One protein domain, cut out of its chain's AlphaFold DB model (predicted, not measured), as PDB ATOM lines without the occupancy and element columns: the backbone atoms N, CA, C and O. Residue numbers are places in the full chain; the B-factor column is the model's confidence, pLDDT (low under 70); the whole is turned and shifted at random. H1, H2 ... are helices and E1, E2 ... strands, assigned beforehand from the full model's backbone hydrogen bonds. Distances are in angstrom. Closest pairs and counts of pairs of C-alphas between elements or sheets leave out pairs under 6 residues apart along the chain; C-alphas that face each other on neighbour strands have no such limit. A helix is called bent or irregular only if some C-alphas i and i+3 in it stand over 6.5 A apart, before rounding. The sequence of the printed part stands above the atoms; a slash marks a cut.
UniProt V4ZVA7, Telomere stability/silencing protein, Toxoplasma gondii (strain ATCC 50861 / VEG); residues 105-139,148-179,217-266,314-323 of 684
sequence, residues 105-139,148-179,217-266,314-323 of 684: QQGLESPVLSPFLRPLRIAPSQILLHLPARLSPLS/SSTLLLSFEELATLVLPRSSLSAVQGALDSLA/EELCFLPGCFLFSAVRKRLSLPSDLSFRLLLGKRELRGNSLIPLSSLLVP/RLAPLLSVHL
ATOM      1  N   GLN A 105      31.541 -43.393  91.940       51.88
ATOM      2  CA  GLN A 105      30.326 -42.561  91.898       51.88
ATOM      3  C   GLN A 105      30.484 -41.205  92.616       51.88
ATOM      4  O   GLN A 105      29.709 -40.287  92.355       51.88
ATOM      5  N   GLN A 106      31.586 -41.027  93.359       51.47
ATOM      6  CA  GLN A 106      32.070 -39.819  94.059       51.47
ATOM      7  C   GLN A 106      32.068 -38.503  93.240       51.47
ATOM      8  O   GLN A 106      32.311 -37.416  93.771       51.47
ATOM      9  N   GLY A 107      31.856 -38.573  91.923       55.09
ATOM     10  CA  GLY A 107      31.636 -37.413  91.060       55.09
ATOM     11  C   GLY A 107      30.195 -36.888  91.045       55.09
ATOM     12  O   GLY A 107      30.013 -35.690  90.851       55.09
ATOM     13  N   LEU A 108      29.200 -37.761  91.230       59.00
ATOM     14  CA  LEU A 108      27.783 -37.552  90.891       59.00
ATOM     15  C   LEU A 108      26.817 -37.625  92.090       59.00
ATOM     16  O   LEU A 108      25.637 -37.317  91.927       59.00
ATOM     17  N   GLU A 109      27.301 -37.982  93.282       64.50
ATOM     18  CA  GLU A 109      26.526 -38.083  94.530       64.50
ATOM     19  C   GLU A 109      26.091 -36.705  95.082       64.50
ATOM     20  O   GLU A 109      26.538 -36.232  96.124       64.50
ATOM     21  N   SER A 110      25.185 -36.047  94.359       71.06
ATOM     22  CA  SER A 110      24.355 -34.942  94.847       71.06
ATOM     23  C   SER A 110      22.966 -35.482  95.207       71.06
ATOM     24  O   SER A 110      22.425 -36.269  94.425       71.06
ATOM     25  N   PRO A 111      22.325 -35.030  96.305       74.31
ATOM     26  CA  PRO A 111      20.964 -35.447  96.661       74.31
ATOM     27  C   PRO A 111      19.903 -35.048  95.618       74.31
ATOM     28  O   PRO A 111      18.795 -35.570  95.646       74.31
ATOM     29  N   VAL A 112      20.235 -34.139  94.691       79.12
ATOM     30  CA  VAL A 112      19.373 -33.751  93.558       79.12
ATOM     31  C   VAL A 112      19.553 -34.686  92.351       79.12
ATOM     32  O   VAL A 112      18.644 -34.824  91.540       79.12
ATOM     33  N   LEU A 113      20.713 -35.342  92.223       80.19
ATOM     34  CA  LEU A 113      21.033 -36.237  91.102       80.19
ATOM     35  C   LEU A 113      20.773 -37.713  91.437       80.19
ATOM     36  O   LEU A 113      20.343 -38.468  90.567       80.19
ATOM     37  N   SER A 114      20.971 -38.120  92.695       81.44
ATOM     38  CA  SER A 114      20.770 -39.497  93.162       81.44
ATOM     39  C   SER A 114      19.408 -40.143  92.836       81.44
ATOM     40  O   SER A 114      19.439 -41.330  92.510       81.44
ATOM     41  N   PRO A 115      18.236 -39.462  92.829       84.62
ATOM     42  CA  PRO A 115      16.984 -40.110  92.418       84.62
ATOM     43  C   PRO A 115      16.913 -40.445  90.916       84.62
ATOM     44  O   PRO A 115      16.184 -41.362  90.534       84.62
ATOM     45  N   PHE A 116      17.670 -39.735  90.072       84.75
ATOM     46  CA  PHE A 116      17.663 -39.887  88.611       84.75
ATOM     47  C   PHE A 116      18.816 -40.758  88.083       84.75
ATOM     48  O   PHE A 116      18.788 -41.179  86.926       84.75
ATOM     49  N   LEU A 117      19.838 -41.036  88.899       86.12
ATOM     50  CA  LEU A 117      20.993 -41.844  88.499       86.12
ATOM     51  C   LEU A 117      20.633 -43.330  88.369       86.12
ATOM     52  O   LEU A 117      20.153 -43.964  89.312       86.12
ATOM     53  N   ARG A 118      20.922 -43.911  87.201       85.44
ATOM     54  CA  ARG A 118      20.740 -45.334  86.886       85.44
ATOM     55  C   ARG A 118      22.023 -45.910  86.268       85.44
ATOM     56  O   ARG A 118      22.602 -45.278  85.386       85.44
ATOM     57  N   PRO A 119      22.484 -47.107  86.673       83.69
ATOM     58  CA  PRO A 119      23.501 -47.837  85.925       83.69
ATOM     59  C   PRO A 119      22.857 -48.524  84.711       83.69
ATOM     60  O   PRO A 119      21.943 -49.340  84.857       83.69
ATOM     61  N   LEU A 120      23.331 -48.208  83.507       81.94
ATOM     62  CA  LEU A 120      22.912 -48.851  82.265       81.94
ATOM     63  C   LEU A 120      23.966 -49.870  81.820       81.94
ATOM     64  O   LEU A 120      25.098 -49.498  81.511       81.94
ATOM     65  N   ARG A 121      23.575 -51.150  81.754       79.94
ATOM     66  CA  ARG A 121      24.414 -52.232  81.217       79.94
ATOM     67  C   ARG A 121      24.477 -52.178  79.700       79.94
ATOM     68  O   ARG A 121      23.447 -52.097  79.032       79.94
ATOM     69  N   ILE A 122      25.693 -52.247  79.181       77.06
ATOM     70  CA  ILE A 122      26.040 -52.101  77.768       77.06
ATOM     71  C   ILE A 122      26.986 -53.259  77.427       77.06
ATOM     72  O   ILE A 122      27.795 -53.675  78.254       77.06
ATOM     73  N   ALA A 123      26.861 -53.829  76.229       76.38
ATOM     74  CA  ALA A 123      27.780 -54.860  75.757       76.38
ATOM     75  C   ALA A 123      29.222 -54.314  75.781       76.38
ATOM     76  O   ALA A 123      29.404 -53.144  75.428       76.38
ATOM     77  N   PRO A 124      30.238 -55.118  76.160       72.94
ATOM     78  CA  PRO A 124      31.605 -54.639  76.360       72.94
ATOM     79  C   PRO A 124      32.068 -53.828  75.149       72.94
ATOM     80  O   PRO A 124      32.115 -54.321  74.018       72.94
ATOM     81  N   SER A 125      32.307 -52.541  75.386       72.38
ATOM     82  CA  SER A 125      32.480 -51.539  74.336       72.38
ATOM     83  C   SER A 125      33.614 -50.584  74.677       72.38
ATOM     84  O   SER A 125      33.922 -50.350  75.845       72.38
ATOM     85  N   GLN A 126      34.281 -50.085  73.637       74.56
ATOM     86  CA  GLN A 126      35.532 -49.343  73.749       74.56
ATOM     87  C   GLN A 126      35.346 -47.923  73.209       74.56
ATOM     88  O   GLN A 126      34.978 -47.742  72.051       74.56
ATOM     89  N   ILE A 127      35.620 -46.917  74.042       82.19
ATOM     90  CA  ILE A 127      35.756 -45.517  73.616       82.19
ATOM     91  C   ILE A 127      37.222 -45.277  73.263       82.19
ATOM     92  O   ILE A 127      38.107 -45.602  74.058       82.19
ATOM     93  N   LEU A 128      37.491 -44.688  72.097       84.62
ATOM     94  CA  LEU A 128      38.854 -44.414  71.646       84.62
ATOM     95  C   LEU A 128      39.283 -43.010  72.096       84.62
ATOM     96  O   LEU A 128      38.738 -41.997  71.655       84.62
ATOM     97  N   LEU A 129      40.268 -42.956  72.991       86.19
ATOM     98  CA  LEU A 129      40.801 -41.739  73.594       86.19
ATOM     99  C   LEU A 129      42.092 -41.314  72.880       86.19
ATOM    100  O   LEU A 129      43.153 -41.891  73.110       86.19
ATOM    101  N   HIS A 130      42.027 -40.282  72.039       86.06
ATOM    102  CA  HIS A 130      43.211 -39.705  71.403       86.06
ATOM    103  C   HIS A 130      44.015 -38.854  72.401       86.06
ATOM    104  O   HIS A 130      43.515 -37.858  72.933       86.06
ATOM    105  N   LEU A 131      45.282 -39.217  72.602       84.19
ATOM    106  CA  LEU A 131      46.255 -38.520  73.441       84.19
ATOM    107  C   LEU A 131      47.134 -37.562  72.614       84.19
ATOM    108  O   LEU A 131      47.516 -37.886  71.487       84.19
ATOM    109  N   PRO A 132      47.568 -36.417  73.172       77.44
ATOM    110  CA  PRO A 132      48.629 -35.614  72.572       77.44
ATOM    111  C   PRO A 132      49.958 -36.381  72.533       77.44
ATOM    112  O   PRO A 132      50.306 -37.070  73.488       77.44
ATOM    113  N   ALA A 133      50.772 -36.164  71.496       69.88
ATOM    114  CA  ALA A 133      52.049 -36.866  71.278       69.88
ATOM    115  C   ALA A 133      53.135 -36.668  72.368       69.88
ATOM    116  O   ALA A 133      54.200 -37.271  72.290       69.88
ATOM    117  N   ARG A 134      52.889 -35.832  73.386       65.38
ATOM    118  CA  ARG A 134      53.738 -35.705  74.592       65.38
ATOM    119  C   ARG A 134      53.336 -36.653  75.728       65.38
ATOM    120  O   ARG A 134      54.055 -36.745  76.713       65.38
ATOM    121  N   LEU A 135      52.178 -37.302  75.613       67.44
ATOM    122  CA  LEU A 135      51.571 -38.161  76.633       67.44
ATOM    123  C   LEU A 135      51.306 -39.582  76.119       67.44
ATOM    124  O   LEU A 135      50.843 -40.422  76.882       67.44
ATOM    125  N   SER A 136      51.689 -39.890  74.876       64.19
ATOM    126  CA  SER A 136      51.823 -41.267  74.391       64.19
ATOM    127  C   SER A 136      52.745 -42.161  75.247       64.19
ATOM    128  O   SER A 136      52.472 -43.357  75.274       64.19
ATOM    129  N   PRO A 137      53.744 -41.671  76.022       61.41
ATOM    130  CA  PRO A 137      54.438 -42.520  76.998       61.41
ATOM    131  C   PRO A 137      53.532 -43.053  78.119       61.41
ATOM    132  O   PRO A 137      53.817 -44.106  78.665       61.41
ATOM    133  N   LEU A 138      52.416 -42.382  78.435       61.12
ATOM    134  CA  LEU A 138      51.407 -42.889  79.381       61.12
ATOM    135  C   LEU A 138      50.473 -43.940  78.747       61.12
ATOM    136  O   LEU A 138      49.609 -44.481  79.426       61.12
ATOM    137  N   SER A 139      50.634 -44.220  77.449       59.47
ATOM    138  CA  SER A 139      49.878 -45.241  76.710       59.47
ATOM    139  C   SER A 139      50.486 -46.648  76.851       59.47
ATOM    140  O   SER A 139      49.933 -47.624  76.343       59.47
ATOM    141  N   SER A 148      51.716 -45.195  70.118       58.12
ATOM    142  CA  SER A 148      50.303 -44.993  69.818       58.12
ATOM    143  C   SER A 148      49.745 -43.782  70.565       58.12
ATOM    144  O   SER A 148      49.730 -43.729  71.796       58.12
ATOM    145  N   SER A 149      49.239 -42.806  69.810       71.62
ATOM    146  CA  SER A 149      48.525 -41.629  70.318       71.62
ATOM    147  C   SER A 149      47.059 -41.928  70.663       71.62
ATOM    148  O   SER A 149      46.231 -41.019  70.692       71.62
ATOM    149  N   THR A 150      46.715 -43.192  70.922       79.88
ATOM    150  CA  THR A 150      45.356 -43.638  71.257       79.88
ATOM    151  C   THR A 150      45.368 -44.623  72.419       79.88
ATOM    152  O   THR A 150      46.127 -45.590  72.389       79.88
ATOM    153  N   LEU A 151      44.467 -44.421  73.377       81.31
ATOM    154  CA  LEU A 151      44.075 -45.403  74.389       81.31
ATOM    155  C   LEU A 151      42.653 -45.906  74.127       81.31
ATOM    156  O   LEU A 151      41.856 -45.235  73.469       81.31
ATOM    157  N   LEU A 152      42.324 -47.064  74.694       82.62
ATOM    158  CA  LEU A 152      40.974 -47.621  74.697       82.62
ATOM    159  C   LEU A 152      40.419 -47.579  76.124       82.62
ATOM    160  O   LEU A 152      41.085 -47.982  77.074       82.62
ATOM    161  N   LEU A 153      39.196 -47.079  76.269       81.81
ATOM    162  CA  LEU A 153      38.458 -47.053  77.527       81.81
ATOM    163  C   LEU A 153      37.319 -48.075  77.417       81.81
ATOM    164  O   LEU A 153      36.355 -47.838  76.688       81.81
ATOM    165  N   SER A 154      37.442 -49.213  78.098       81.19
ATOM    166  CA  SER A 154      36.409 -50.254  78.155       81.19
ATOM    167  C   SER A 154      35.290 -49.897  79.141       81.19
ATOM    168  O   SER A 154      35.558 -49.420  80.247       81.19
ATOM    169  N   PHE A 155      34.037 -50.153  78.750       80.06
ATOM    170  CA  PHE A 155      32.848 -49.986  79.592       80.06
ATOM    171  C   PHE A 155      31.898 -51.186  79.474       80.06
ATOM    172  O   PHE A 155      31.557 -51.615  78.369       80.06
ATOM    173  N   GLU A 156      31.445 -51.671  80.633       77.75
ATOM    174  CA  GLU A 156      30.379 -52.678  80.798       77.75
ATOM    175  C   GLU A 156      29.099 -52.044  81.390       77.75
ATOM    176  O   GLU A 156      27.977 -52.453  81.088       77.75
ATOM    177  N   GLU A 157      29.259 -50.986  82.196       80.94
ATOM    178  CA  GLU A 157      28.172 -50.171  82.747       80.94
ATOM    179  C   GLU A 157      28.478 -48.672  82.556       80.94
ATOM    180  O   GLU A 157      29.609 -48.226  82.764       80.94
ATOM    181  N   LEU A 158      27.468 -47.876  82.186       82.25
ATOM    182  CA  LEU A 158      27.521 -46.407  82.205       82.25
ATOM    183  C   LEU A 158      26.593 -45.857  83.292       82.25
ATOM    184  O   LEU A 158      25.474 -46.339  83.452       82.25
ATOM    185  N   ALA A 159      27.021 -44.807  83.996       84.56
ATOM    186  CA  ALA A 159      26.138 -44.057  84.888       84.56
ATOM    187  C   ALA A 159      25.345 -43.027  84.071       84.56
ATOM    188  O   ALA A 159      25.925 -42.097  83.509       84.56
ATOM    189  N   THR A 160      24.029 -43.197  83.999       86.50
ATOM    190  CA  THR A 160      23.130 -42.358  83.204       86.50
ATOM    191  C   THR A 160      22.136 -41.638  84.112       86.50
ATOM    192  O   THR A 160      21.826 -42.102  85.209       86.50
ATOM    193  N   LEU A 161      21.656 -40.475  83.680       86.75
ATOM    194  CA  LEU A 161      20.524 -39.789  84.294       86.75
ATOM    195  C   LEU A 161      19.275 -40.122  83.477       86.75
ATOM    196  O   LEU A 161      19.248 -39.864  82.273       86.75
ATOM    197  N   VAL A 162      18.269 -40.692  84.133       88.94
ATOM    198  CA  VAL A 162      16.951 -41.001  83.566       88.94
ATOM    199  C   VAL A 162      15.949 -40.080  84.249       88.94
ATOM    200  O   VAL A 162      15.775 -40.173  85.464       88.94
ATOM    201  N   LEU A 163      15.364 -39.141  83.500       86.25
ATOM    202  CA  LEU A 163      14.588 -38.042  84.077       86.25
ATOM    203  C   LEU A 163      13.447 -37.549  83.159       86.25
ATOM    204  O   LEU A 163      13.637 -37.472  81.943       86.25
ATOM    205  N   PRO A 164      12.271 -37.180  83.704       83.06
ATOM    206  CA  PRO A 164      11.183 -36.595  82.919       83.06
ATOM    207  C   PRO A 164      11.532 -35.172  82.463       83.06
ATOM    208  O   PRO A 164      12.242 -34.444  83.172       83.06
ATOM    209  N   ARG A 165      10.991 -34.745  81.310       78.62
ATOM    210  CA  ARG A 165      11.263 -33.434  80.671       78.62
ATOM    211  C   ARG A 165      11.194 -32.251  81.647       78.62
ATOM    212  O   ARG A 165      12.079 -31.398  81.642       78.62
ATOM    213  N   SER A 166      10.191 -32.245  82.525       80.06
ATOM    214  CA  SER A 166       9.934 -31.209  83.537       80.06
ATOM    215  C   SER A 166      11.069 -30.996  84.553       80.06
ATOM    216  O   SER A 166      11.213 -29.902  85.093       80.06
ATOM    217  N   SER A 167      11.901 -32.012  84.803       81.94
ATOM    218  CA  SER A 167      12.968 -31.978  85.820       81.94
ATOM    219  C   SER A 167      14.344 -31.541  85.294       81.94
ATOM    220  O   SER A 167      15.255 -31.270  86.082       81.94
ATOM    221  N   LEU A 168      14.504 -31.433  83.969       81.50
ATOM    222  CA  LEU A 168      15.786 -31.193  83.296       81.50
ATOM    223  C   LEU A 168      16.462 -29.892  83.762       81.50
ATOM    224  O   LEU A 168      17.667 -29.875  84.003       81.50
ATOM    225  N   SER A 169      15.691 -28.822  83.969       80.94
ATOM    226  CA  SER A 169      16.192 -27.526  84.451       80.94
ATOM    227  C   SER A 169      16.815 -27.605  85.855       80.94
ATOM    228  O   SER A 169      17.890 -27.049  86.084       80.94
ATOM    229  N   ALA A 170      16.189 -28.340  86.779       81.75
ATOM    230  CA  ALA A 170      16.699 -28.544  88.136       81.75
ATOM    231  C   ALA A 170      17.961 -29.426  88.147       81.75
ATOM    232  O   ALA A 170      18.939 -29.113  88.832       81.75
ATOM    233  N   VAL A 171      17.971 -30.488  87.334       83.19
ATOM    234  CA  VAL A 171      19.136 -31.367  87.137       83.19
ATOM    235  C   VAL A 171      20.322 -30.596  86.540       83.19
ATOM    236  O   VAL A 171      21.448 -30.738  87.020       83.19
ATOM    237  N   GLN A 172      20.082 -29.724  85.554       82.81
ATOM    238  CA  GLN A 172      21.121 -28.869  84.972       82.81
ATOM    239  C   GLN A 172      21.683 -27.880  86.005       82.81
ATOM    240  O   GLN A 172      22.899 -27.791  86.149       82.81
ATOM    241  N   GLY A 173      20.833 -27.212  86.794       81.69
ATOM    242  CA  GLY A 173      21.284 -26.307  87.860       81.69
ATOM    243  C   GLY A 173      22.150 -26.999  88.925       81.69
ATOM    244  O   GLY A 173      23.128 -26.422  89.411       81.69
ATOM    245  N   ALA A 174      21.860 -28.265  89.242       82.19
ATOM    246  CA  ALA A 174      22.698 -29.080  90.122       82.19
ATOM    247  C   ALA A 174      24.062 -29.426  89.487       82.19
ATOM    248  O   ALA A 174      25.089 -29.358  90.169       82.19
ATOM    249  N   LEU A 175      24.099 -29.749  88.189       81.44
ATOM    250  CA  LEU A 175      25.339 -30.007  87.443       81.44
ATOM    251  C   LEU A 175      26.201 -28.745  87.268       81.44
ATOM    252  O   LEU A 175      27.423 -28.822  87.392       81.44
ATOM    253  N   ASP A 176      25.587 -27.586  87.042       81.44
ATOM    254  CA  ASP A 176      26.265 -26.287  86.932       81.44
ATOM    255  C   ASP A 176      26.903 -25.876  88.270       81.44
ATOM    256  O   ASP A 176      28.057 -25.435  88.318       81.44
ATOM    257  N   SER A 177      26.188 -26.103  89.377       79.38
ATOM    258  CA  SER A 177      26.689 -25.889  90.742       79.38
ATOM    259  C   SER A 177      27.873 -26.813  91.063       79.38
ATOM    260  O   SER A 177      28.910 -26.370  91.562       79.38
ATOM    261  N   LEU A 178      27.759 -28.097  90.711       72.56
ATOM    262  CA  LEU A 178      28.818 -29.099  90.861       72.56
ATOM    263  C   LEU A 178      30.062 -28.779  90.012       72.56
ATOM    264  O   LEU A 178      31.187 -29.002  90.465       72.56
ATOM    265  N   ALA A 179      29.880 -28.250  88.799       69.88
ATOM    266  CA  ALA A 179      30.976 -27.822  87.935       69.88
ATOM    267  C   ALA A 179      31.695 -26.580  88.491       69.88
ATOM    268  O   ALA A 179      32.926 -26.555  88.522       69.88
ATOM    269  N   GLU A 217       7.468 -38.806  79.570       70.19
ATOM    270  CA  GLU A 217       8.563 -39.465  78.844       70.19
ATOM    271  C   GLU A 217       9.920 -39.277  79.547       70.19
ATOM    272  O   GLU A 217      10.494 -38.182  79.590       70.19
ATOM    273  N   GLU A 218      10.456 -40.384  80.067       80.31
ATOM    274  CA  GLU A 218      11.780 -40.459  80.684       80.31
ATOM    275  C   GLU A 218      12.901 -40.331  79.635       80.31
ATOM    276  O   GLU A 218      13.185 -41.252  78.864       80.31
ATOM    277  N   LEU A 219      13.599 -39.195  79.635       84.56
ATOM    278  CA  LEU A 219      14.775 -38.966  78.800       84.56
ATOM    279  C   LEU A 219      16.040 -39.497  79.481       84.56
ATOM    280  O   LEU A 219      16.269 -39.277  80.672       84.56
ATOM    281  N   CYS A 220      16.892 -40.163  78.700       86.75
ATOM    282  CA  CYS A 220      18.133 -40.770  79.178       86.75
ATOM    283  C   CYS A 220      19.370 -40.004  78.677       86.75
ATOM    284  O   CYS A 220      19.597 -39.901  77.467       86.75
ATOM    285  N   PHE A 221      20.217 -39.542  79.600       87.69
ATOM    286  CA  PHE A 221      21.437 -38.775  79.316       87.69
ATOM    287  C   PHE A 221      22.683 -39.374  79.987       87.69
ATOM    288  O   PHE A 221      22.619 -39.888  81.102       87.69
ATOM    289  N   LEU A 222      23.846 -39.236  79.351       87.75
ATOM    290  CA  LEU A 222      25.167 -39.436  79.951       87.75
ATOM    291  C   LEU A 222      25.711 -38.079  80.453       87.75
ATOM    292  O   LEU A 222      25.861 -37.159  79.643       87.75
ATOM    293  N   PRO A 223      26.037 -37.922  81.750       86.81
ATOM    294  CA  PRO A 223      26.670 -36.705  82.260       86.81
ATOM    295  C   PRO A 223      28.119 -36.575  81.777       86.81
ATOM    296  O   PRO A 223      28.916 -37.497  81.940       86.81
ATOM    297  N   GLY A 224      28.517 -35.412  81.261       85.56
ATOM    298  CA  GLY A 224      29.885 -35.168  80.786       85.56
ATOM    299  C   GLY A 224      30.948 -35.422  81.862       85.56
ATOM    300  O   GLY A 224      31.994 -36.010  81.580       85.56
ATOM    301  N   CYS A 225      30.659 -35.078  83.123       84.56
ATOM    302  CA  CYS A 225      31.518 -35.367  84.275       84.56
ATOM    303  C   CYS A 225      31.838 -36.863  84.479       84.56
ATOM    304  O   CYS A 225      32.895 -37.159  85.042       84.56
ATOM    305  N   PHE A 226      31.021 -37.800  83.980       85.38
ATOM    306  CA  PHE A 226      31.364 -39.227  83.948       85.38
ATOM    307  C   PHE A 226      32.607 -39.472  83.083       85.38
ATOM    308  O   PHE A 226      33.581 -40.049  83.561       85.38
ATOM    309  N   LEU A 227      32.630 -38.960  81.847       85.88
ATOM    310  CA  LEU A 227      33.765 -39.117  80.929       85.88
ATOM    311  C   LEU A 227      35.024 -38.414  81.462       85.88
ATOM    312  O   LEU A 227      36.109 -38.990  81.429       85.88
ATOM    313  N   PHE A 228      34.886 -37.220  82.053       87.56
ATOM    314  CA  PHE A 228      35.995 -36.550  82.751       87.56
ATOM    315  C   PHE A 228      36.535 -37.357  83.947       87.56
ATOM    316  O   PHE A 228      37.719 -37.244  84.265       87.56
ATOM    317  N   SER A 229      35.701 -38.158  84.616       85.62
ATOM    318  CA  SER A 229      36.113 -38.999  85.749       85.62
ATOM    319  C   SER A 229      36.747 -40.312  85.280       85.62
ATOM    320  O   SER A 229      37.798 -40.696  85.787       85.62
ATOM    321  N   ALA A 230      36.178 -40.952  84.254       84.44
ATOM    322  CA  ALA A 230      36.732 -42.147  83.622       84.44
ATOM    323  C   ALA A 230      38.123 -41.883  83.019       84.44
ATOM    324  O   ALA A 230      39.050 -42.654  83.261       84.44
ATOM    325  N   VAL A 231      38.301 -40.756  82.314       86.94
ATOM    326  CA  VAL A 231      39.607 -40.338  81.775       86.94
ATOM    327  C   VAL A 231      40.605 -40.026  82.895       86.94
ATOM    328  O   VAL A 231      41.753 -40.452  82.795       86.94
ATOM    329  N   ARG A 232      40.196 -39.359  83.990       86.62
ATOM    330  CA  ARG A 232      41.085 -39.162  85.154       86.62
ATOM    331  C   ARG A 232      41.541 -40.486  85.762       86.62
ATOM    332  O   ARG A 232      42.735 -40.628  86.001       86.62
ATOM    333  N   LYS A 233      40.623 -41.436  85.976       84.12
ATOM    334  CA  LYS A 233      40.925 -42.760  86.544       84.12
ATOM    335  C   LYS A 233      41.890 -43.539  85.642       84.12
ATOM    336  O   LYS A 233      42.938 -43.966  86.105       84.12
ATOM    337  N   ARG A 234      41.577 -43.664  84.347       83.19
ATOM    338  CA  ARG A 234      42.369 -44.450  83.379       83.19
ATOM    339  C   ARG A 234      43.741 -43.850  83.032       83.19
ATOM    340  O   ARG A 234      44.599 -44.591  82.575       83.19
ATOM    341  N   LEU A 235      43.961 -42.552  83.259       82.75
ATOM    342  CA  LEU A 235      45.267 -41.889  83.096       82.75
ATOM    343  C   LEU A 235      45.951 -41.516  84.428       82.75
ATOM    344  O   LEU A 235      46.964 -40.818  84.406       82.75
ATOM    345  N   SER A 236      45.400 -41.923  85.577       84.94
ATOM    346  CA  SER A 236      45.892 -41.564  86.922       84.94
ATOM    347  C   SER A 236      46.162 -40.057  87.116       84.94
ATOM    348  O   SER A 236      47.130 -39.657  87.764       84.94
ATOM    349  N   LEU A 237      45.320 -39.197  86.530       82.69
ATOM    350  CA  LEU A 237      45.523 -37.743  86.542       82.69
ATOM    351  C   LEU A 237      45.127 -37.120  87.895       82.69
ATOM    352  O   LEU A 237      44.054 -37.444  88.415       82.69
ATOM    353  N   PRO A 238      45.902 -36.149  88.424       82.19
ATOM    354  CA  PRO A 238      45.526 -35.388  89.615       82.19
ATOM    355  C   PRO A 238      44.160 -34.694  89.492       82.19
ATOM    356  O   PRO A 238      43.739 -34.285  88.405       82.19
ATOM    357  N   SER A 239      43.492 -34.486  90.629       78.69
ATOM    358  CA  SER A 239      42.234 -33.728  90.740       78.69
ATOM    359  C   SER A 239      42.331 -32.350  90.081       78.69
ATOM    360  O   SER A 239      41.508 -31.993  89.231       78.69
ATOM    361  N   ASP A 240      43.388 -31.629  90.445       79.38
ATOM    362  CA  ASP A 240      43.607 -30.204  90.182       79.38
ATOM    363  C   ASP A 240      44.075 -29.945  88.743       79.38
ATOM    364  O   ASP A 240      44.083 -28.810  88.260       79.38
ATOM    365  N   LEU A 241      44.472 -31.008  88.037       82.88
ATOM    366  CA  LEU A 241      44.966 -30.933  86.676       82.88
ATOM    367  C   LEU A 241      43.779 -30.745  85.723       82.88
ATOM    368  O   LEU A 241      42.943 -31.631  85.526       82.88
ATOM    369  N   SER A 242      43.699 -29.550  85.137       84.06
ATOM    370  CA  SER A 242      42.670 -29.203  84.162       84.06
ATOM    371  C   SER A 242      43.008 -29.740  82.771       84.06
ATOM    372  O   SER A 242      44.156 -29.740  82.332       84.06
ATOM    373  N   PHE A 243      41.980 -30.200  82.066       88.50
ATOM    374  CA  PHE A 243      42.035 -30.640  80.675       88.50
ATOM    375  C   PHE A 243      40.664 -30.440  80.028       88.50
ATOM    376  O   PHE A 243      39.672 -30.175  80.709       88.50
ATOM    377  N   ARG A 244      40.610 -30.558  78.704       89.81
ATOM    378  CA  ARG A 244      39.397 -30.506  77.888       89.81
ATOM    379  C   ARG A 244      39.232 -31.834  77.157       89.81
ATOM    380  O   ARG A 244      40.224 -32.439  76.754       89.81
ATOM    381  N   LEU A 245      37.989 -32.258  76.975       89.75
ATOM    382  CA  LEU A 245      37.624 -33.392  76.130       89.75
ATOM    383  C   LEU A 245      36.856 -32.852  74.924       89.75
ATOM    384  O   LEU A 245      35.935 -32.057  75.104       89.75
ATOM    385  N   LEU A 246      37.210 -33.274  73.712       88.44
ATOM    386  CA  LEU A 246      36.384 -33.060  72.523       88.44
ATOM    387  C   LEU A 246      35.726 -34.381  72.130       88.44
ATOM    388  O   LEU A 246      36.425 -35.386  72.031       88.44
ATOM    389  N   LEU A 247      34.422 -34.369  71.865       85.50
ATOM    390  CA  LEU A 247      33.707 -35.471  71.226       85.50
ATOM    391  C   LEU A 247      33.463 -35.079  69.765       85.50
ATOM    392  O   LEU A 247      32.687 -34.161  69.476       85.50
ATOM    393  N   GLY A 248      34.198 -35.709  68.845       81.00
ATOM    394  CA  GLY A 248      34.312 -35.225  67.468       81.00
ATOM    395  C   GLY A 248      34.762 -33.756  67.425       81.00
ATOM    396  O   GLY A 248      35.874 -33.425  67.831       81.00
ATOM    397  N   LYS A 249      33.885 -32.860  66.948       77.56
ATOM    398  CA  LYS A 249      34.142 -31.407  66.858       77.56
ATOM    399  C   LYS A 249      33.667 -30.589  68.074       77.56
ATOM    400  O   LYS A 249      33.994 -29.406  68.143       77.56
ATOM    401  N   ARG A 250      32.890 -31.160  69.005       82.06
ATOM    402  CA  ARG A 250      32.269 -30.422  70.127       82.06
ATOM    403  C   ARG A 250      33.091 -30.555  71.413       82.06
ATOM    404  O   ARG A 250      33.497 -31.656  71.775       82.06
ATOM    405  N   GLU A 251      33.313 -29.451  72.127       87.88
ATOM    406  CA  GLU A 251      34.010 -29.451  73.425       87.88
ATOM    407  C   GLU A 251      33.054 -29.843  74.559       87.88
ATOM    408  O   GLU A 251      32.096 -29.128  74.849       87.88
ATOM    409  N   LEU A 252      33.326 -30.971  75.220       86.06
ATOM    410  CA  LEU A 252      32.559 -31.427  76.375       86.06
ATOM    411  C   LEU A 252      32.863 -30.569  77.608       86.06
ATOM    412  O   LEU A 252      34.000 -30.148  77.849       86.06
ATOM    413  N   ARG A 253      31.843 -30.373  78.444       86.81
ATOM    414  CA  ARG A 253      31.943 -29.693  79.741       86.81
ATOM    415  C   ARG A 253      31.607 -30.672  80.865       86.81
ATOM    416  O   ARG A 253      30.965 -31.691  80.638       86.81
ATOM    417  N   GLY A 254      31.998 -30.365  82.103       81.75
ATOM    418  CA  GLY A 254      31.612 -31.194  83.256       81.75
ATOM    419  C   GLY A 254      30.090 -31.282  83.445       81.75
ATOM    420  O   GLY A 254      29.578 -32.320  83.849       81.75
ATOM    421  N   ASN A 255      29.378 -30.215  83.080       83.69
ATOM    422  CA  ASN A 255      27.929 -30.051  83.165       83.69
ATOM    423  C   ASN A 255      27.171 -30.341  81.850       83.69
ATOM    424  O   ASN A 255      25.977 -30.066  81.786       83.69
ATOM    425  N   SER A 256      27.813 -30.858  80.791       86.38
ATOM    426  CA  SER A 256      27.088 -31.189  79.550       86.38
ATOM    427  C   SER A 256      26.288 -32.485  79.704       86.38
ATOM    428  O   SER A 256      26.864 -33.506  80.076       86.38
ATOM    429  N   LEU A 257      25.001 -32.469  79.356       86.50
ATOM    430  CA  LEU A 257      24.167 -33.666  79.226       86.50
ATOM    431  C   LEU A 257      24.219 -34.184  77.782       86.50
ATOM    432  O   LEU A 257      23.965 -33.425  76.849       86.50
ATOM    433  N   ILE A 258      24.550 -35.464  77.597       86.31
ATOM    434  CA  ILE A 258      24.676 -36.090  76.274       86.31
ATOM    435  C   ILE A 258      23.557 -37.138  76.112       86.31
ATOM    436  O   ILE A 258      23.608 -38.155  76.805       86.31
ATOM    437  N   PRO A 259      22.531 -36.934  75.264       86.44
ATOM    438  CA  PRO A 259      21.443 -37.901  75.089       86.44
ATOM    439  C   PRO A 259      21.963 -39.259  74.595       86.44
ATOM    440  O   PRO A 259      22.750 -39.338  73.650       86.44
ATOM    441  N   LEU A 260      21.514 -40.347  75.229       81.31
ATOM    442  CA  LEU A 260      22.022 -41.696  74.937       81.31
ATOM    443  C   LEU A 260      21.675 -42.192  73.530       81.31
ATOM    444  O   LEU A 260      22.410 -43.009  72.980       81.31
ATOM    445  N   SER A 261      20.603 -41.677  72.925       78.06
ATOM    446  CA  SER A 261      20.216 -41.956  71.536       78.06
ATOM    447  C   SER A 261      21.280 -41.540  70.512       78.06
ATOM    448  O   SER A 261      21.318 -42.091  69.419       78.06
ATOM    449  N   SER A 262      22.177 -40.610  70.862       75.88
ATOM    450  CA  SER A 262      23.331 -40.231  70.034       75.88
ATOM    451  C   SER A 262      24.592 -41.063  70.308       75.88
ATOM    452  O   SER A 262      25.604 -40.868  69.638       75.88
ATOM    453  N   LEU A 263      24.569 -41.940  71.317       77.94
ATOM    454  CA  LEU A 263      25.732 -42.700  71.794       77.94
ATOM    455  C   LEU A 263      25.575 -44.215  71.641       77.94
ATOM    456  O   LEU A 263      26.585 -44.913  71.579       77.94
ATOM    457  N   LEU A 264      24.344 -44.727  71.624       77.38
ATOM    458  CA  LEU A 264      24.035 -46.152  71.687       77.38
ATOM    459  C   LEU A 264      23.326 -46.640  70.426       77.38
ATOM    460  O   LEU A 264      22.331 -46.064  69.995       77.38
ATOM    461  N   VAL A 265      23.803 -47.765  69.900       74.38
ATOM    462  CA  VAL A 265      23.147 -48.544  68.848       74.38
ATOM    463  C   VAL A 265      22.607 -49.830  69.493       74.38
ATOM    464  O   VAL A 265      23.337 -50.474  70.259       74.38
ATOM    465  N   PRO A 266      21.341 -50.222  69.257       66.62
ATOM    466  CA  PRO A 266      20.838 -51.515  69.715       66.62
ATOM    467  C   PRO A 266      21.564 -52.644  68.972       66.62
ATOM    468  O   PRO A 266      21.744 -52.568  67.759       66.62
ATOM    469  N   ARG A 314      25.138 -51.308  72.457       75.50
ATOM    470  CA  ARG A 314      26.578 -51.121  72.233       75.50
ATOM    471  C   ARG A 314      26.817 -49.641  71.938       75.50
ATOM    472  O   ARG A 314      25.976 -48.999  71.311       75.50
ATOM    473  N   LEU A 315      27.943 -49.086  72.386       75.44
ATOM    474  CA  LEU A 315      28.341 -47.739  71.965       75.44
ATOM    475  C   LEU A 315      28.504 -47.675  70.439       75.44
ATOM    476  O   LEU A 315      28.994 -48.624  69.822       75.44
ATOM    477  N   ALA A 316      28.107 -46.556  69.837       70.69
ATOM    478  CA  ALA A 316      28.285 -46.314  68.412       70.69
ATOM    479  C   ALA A 316      29.778 -46.444  68.027       70.69
ATOM    480  O   ALA A 316      30.634 -45.908  68.739       70.69
ATOM    481  N   PRO A 317      30.119 -47.107  66.904       59.81
ATOM    482  CA  PRO A 317      31.492 -47.536  66.588       59.81
ATOM    483  C   PRO A 317      32.485 -46.401  66.271       59.81
ATOM    484  O   PRO A 317      33.619 -46.668  65.886       59.81
ATOM    485  N   LEU A 318      32.077 -45.137  66.418       57.22
ATOM    486  CA  LEU A 318      32.855 -43.938  66.089       57.22
ATOM    487  C   LEU A 318      32.960 -42.955  67.269       57.22
ATOM    488  O   LEU A 318      33.134 -41.753  67.061       57.22
ATOM    489  N   LEU A 319      32.856 -43.432  68.517       73.06
ATOM    490  CA  LEU A 319      33.025 -42.575  69.693       73.06
ATOM    491  C   LEU A 319      34.511 -42.261  69.967       73.06
ATOM    492  O   LEU A 319      35.139 -42.828  70.863       73.06
ATOM    493  N   SER A 320      35.072 -41.341  69.179       81.94
ATOM    494  CA  SER A 320      36.413 -40.793  69.380       81.94
ATOM    495  C   SER A 320      36.388 -39.559  70.290       81.94
ATOM    496  O   SER A 320      35.653 -38.591  70.070       81.94
ATOM    497  N   VAL A 321      37.222 -39.591  71.330       87.38
ATOM    498  CA  VAL A 321      37.376 -38.504  72.302       87.38
ATOM    499  C   VAL A 321      38.802 -37.971  72.234       87.38
ATOM    500  O   VAL A 321      39.750 -38.702  72.508       87.38
ATOM    501  N   HIS A 322      38.983 -36.693  71.901       88.56
ATOM    502  CA  HIS A 322      40.303 -36.055  71.920       88.56
ATOM    503  C   HIS A 322      40.567 -35.390  73.267       88.56
ATOM    504  O   HIS A 322      39.796 -34.538  73.715       88.56
ATOM    505  N   LEU A 323      41.687 -35.743  73.893       90.00
ATOM    506  CA  LEU A 323      42.134 -35.169  75.153       90.00
ATOM    507  C   LEU A 323      43.090 -33.995  74.901       90.00
ATOM    508  O   LEU A 323      44.151 -34.157  74.301       90.00
TER     509      LEU A 323
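What this domain is: This is residues 105 to 139, 148 to 179, 217 to 266 and 314 to 323 of the 684 residues of the protein "Telomere stability/silencing protein" of Toxoplasma gondii (strain ATCC 50861 / VEG) (UniProt V4ZVA7). A single seven-stranded sheet, curled like part of a barrel, wraps partly round the helix H3, while a longer helix, H2, lies over E3 near one edge of the sheet, on the same face. Its wall is built on a long, strongly bent ribbon of two antiparallel strands, E1 and E2. The printed part has 127 residues, with named elements in the order E1 H1 E2 H2 E3 H3 E4 E5 E6 E7 E8; the mixed sheet runs E5 E4 E8 E1 E2 E3 E6, parallel at E8 and E1. The class is mixed, helices and strands, and the whole is compact, with a radius of gyration of the C-alphas of 14.7 A and spans of 45 by 36 by 25 A.

Where its parts are: E1, residues 117 to 130, begins with C-alpha 117 at (20.993, -41.844, 88.499), measures 28.1 A and bends by 96 degrees at residue 123. H1 is residues 136 to 139. E2, residues 150 to 164, measures 36.8 A and bends by 68 degrees at residue 156. H2, residues 165 to 179, measures 21.7 A and is irregular: C-alphas 166 and 169 are 7.3 A apart. E3 is residues 218 to 223, 15.4 A, and H3 is residues 224 to 234, 15.8 A. E4 is residues 244 to 247, E5 250 to 252, E6 257 to 259, E7 264 to 266. E8, residues 320 to 323, ends with C-alpha 323 at (42.134, -35.169, 75.153).

How they stand to each other: E1 and E2 are antiparallel, with N 118 and O 160 2.8 A apart. E2 pairs with E3 at N 161 and O 221, 2.8 A, and E3 with the edge strand E6 at N 222 and O 258, 2.8 A; both pairs are antiparallel. E8 is parallel to E1, with N 321 and O 128 2.9 A apart, and antiparallel to E4, with N 246 and O 322 2.9 A apart. E4 and E5 form a hairpin, with N 252 and O 245 2.8 A apart. H2, in two layers with the sheet, has a height of 9.4 A over it and runs along E3, at 9 degrees on the local plane. H3 is on the same face; its closest C-alphas to E6 are those of Gly 224 and Leu 257, 6.1 A. H1 only grazes the sheet. E7 pairs with no named strand, but its residues 264 to 265 pair antiparallel with residues 314 to 315. In H3 every O i to N i+4 pair is within hydrogen-bond range, in H2 9 of 11; H1 is too short for such a pair.

The domain as a whole: The C-alphas farthest apart are those of Pro 137 and Ser 166, 46.4 A. Three cuts leave gaps of 6.9 A from C-alpha 139 to 148, 26.8 A from 179 to 217, and 6.3 A from 266 to 314. Of the links printed whole, H3 to E4 is short and the others are tight. The mean pLDDT of the printed part is 79.4; residues 105 to 109, 133 to 139, 148, 179, 266 and 317 to 318 are under 70.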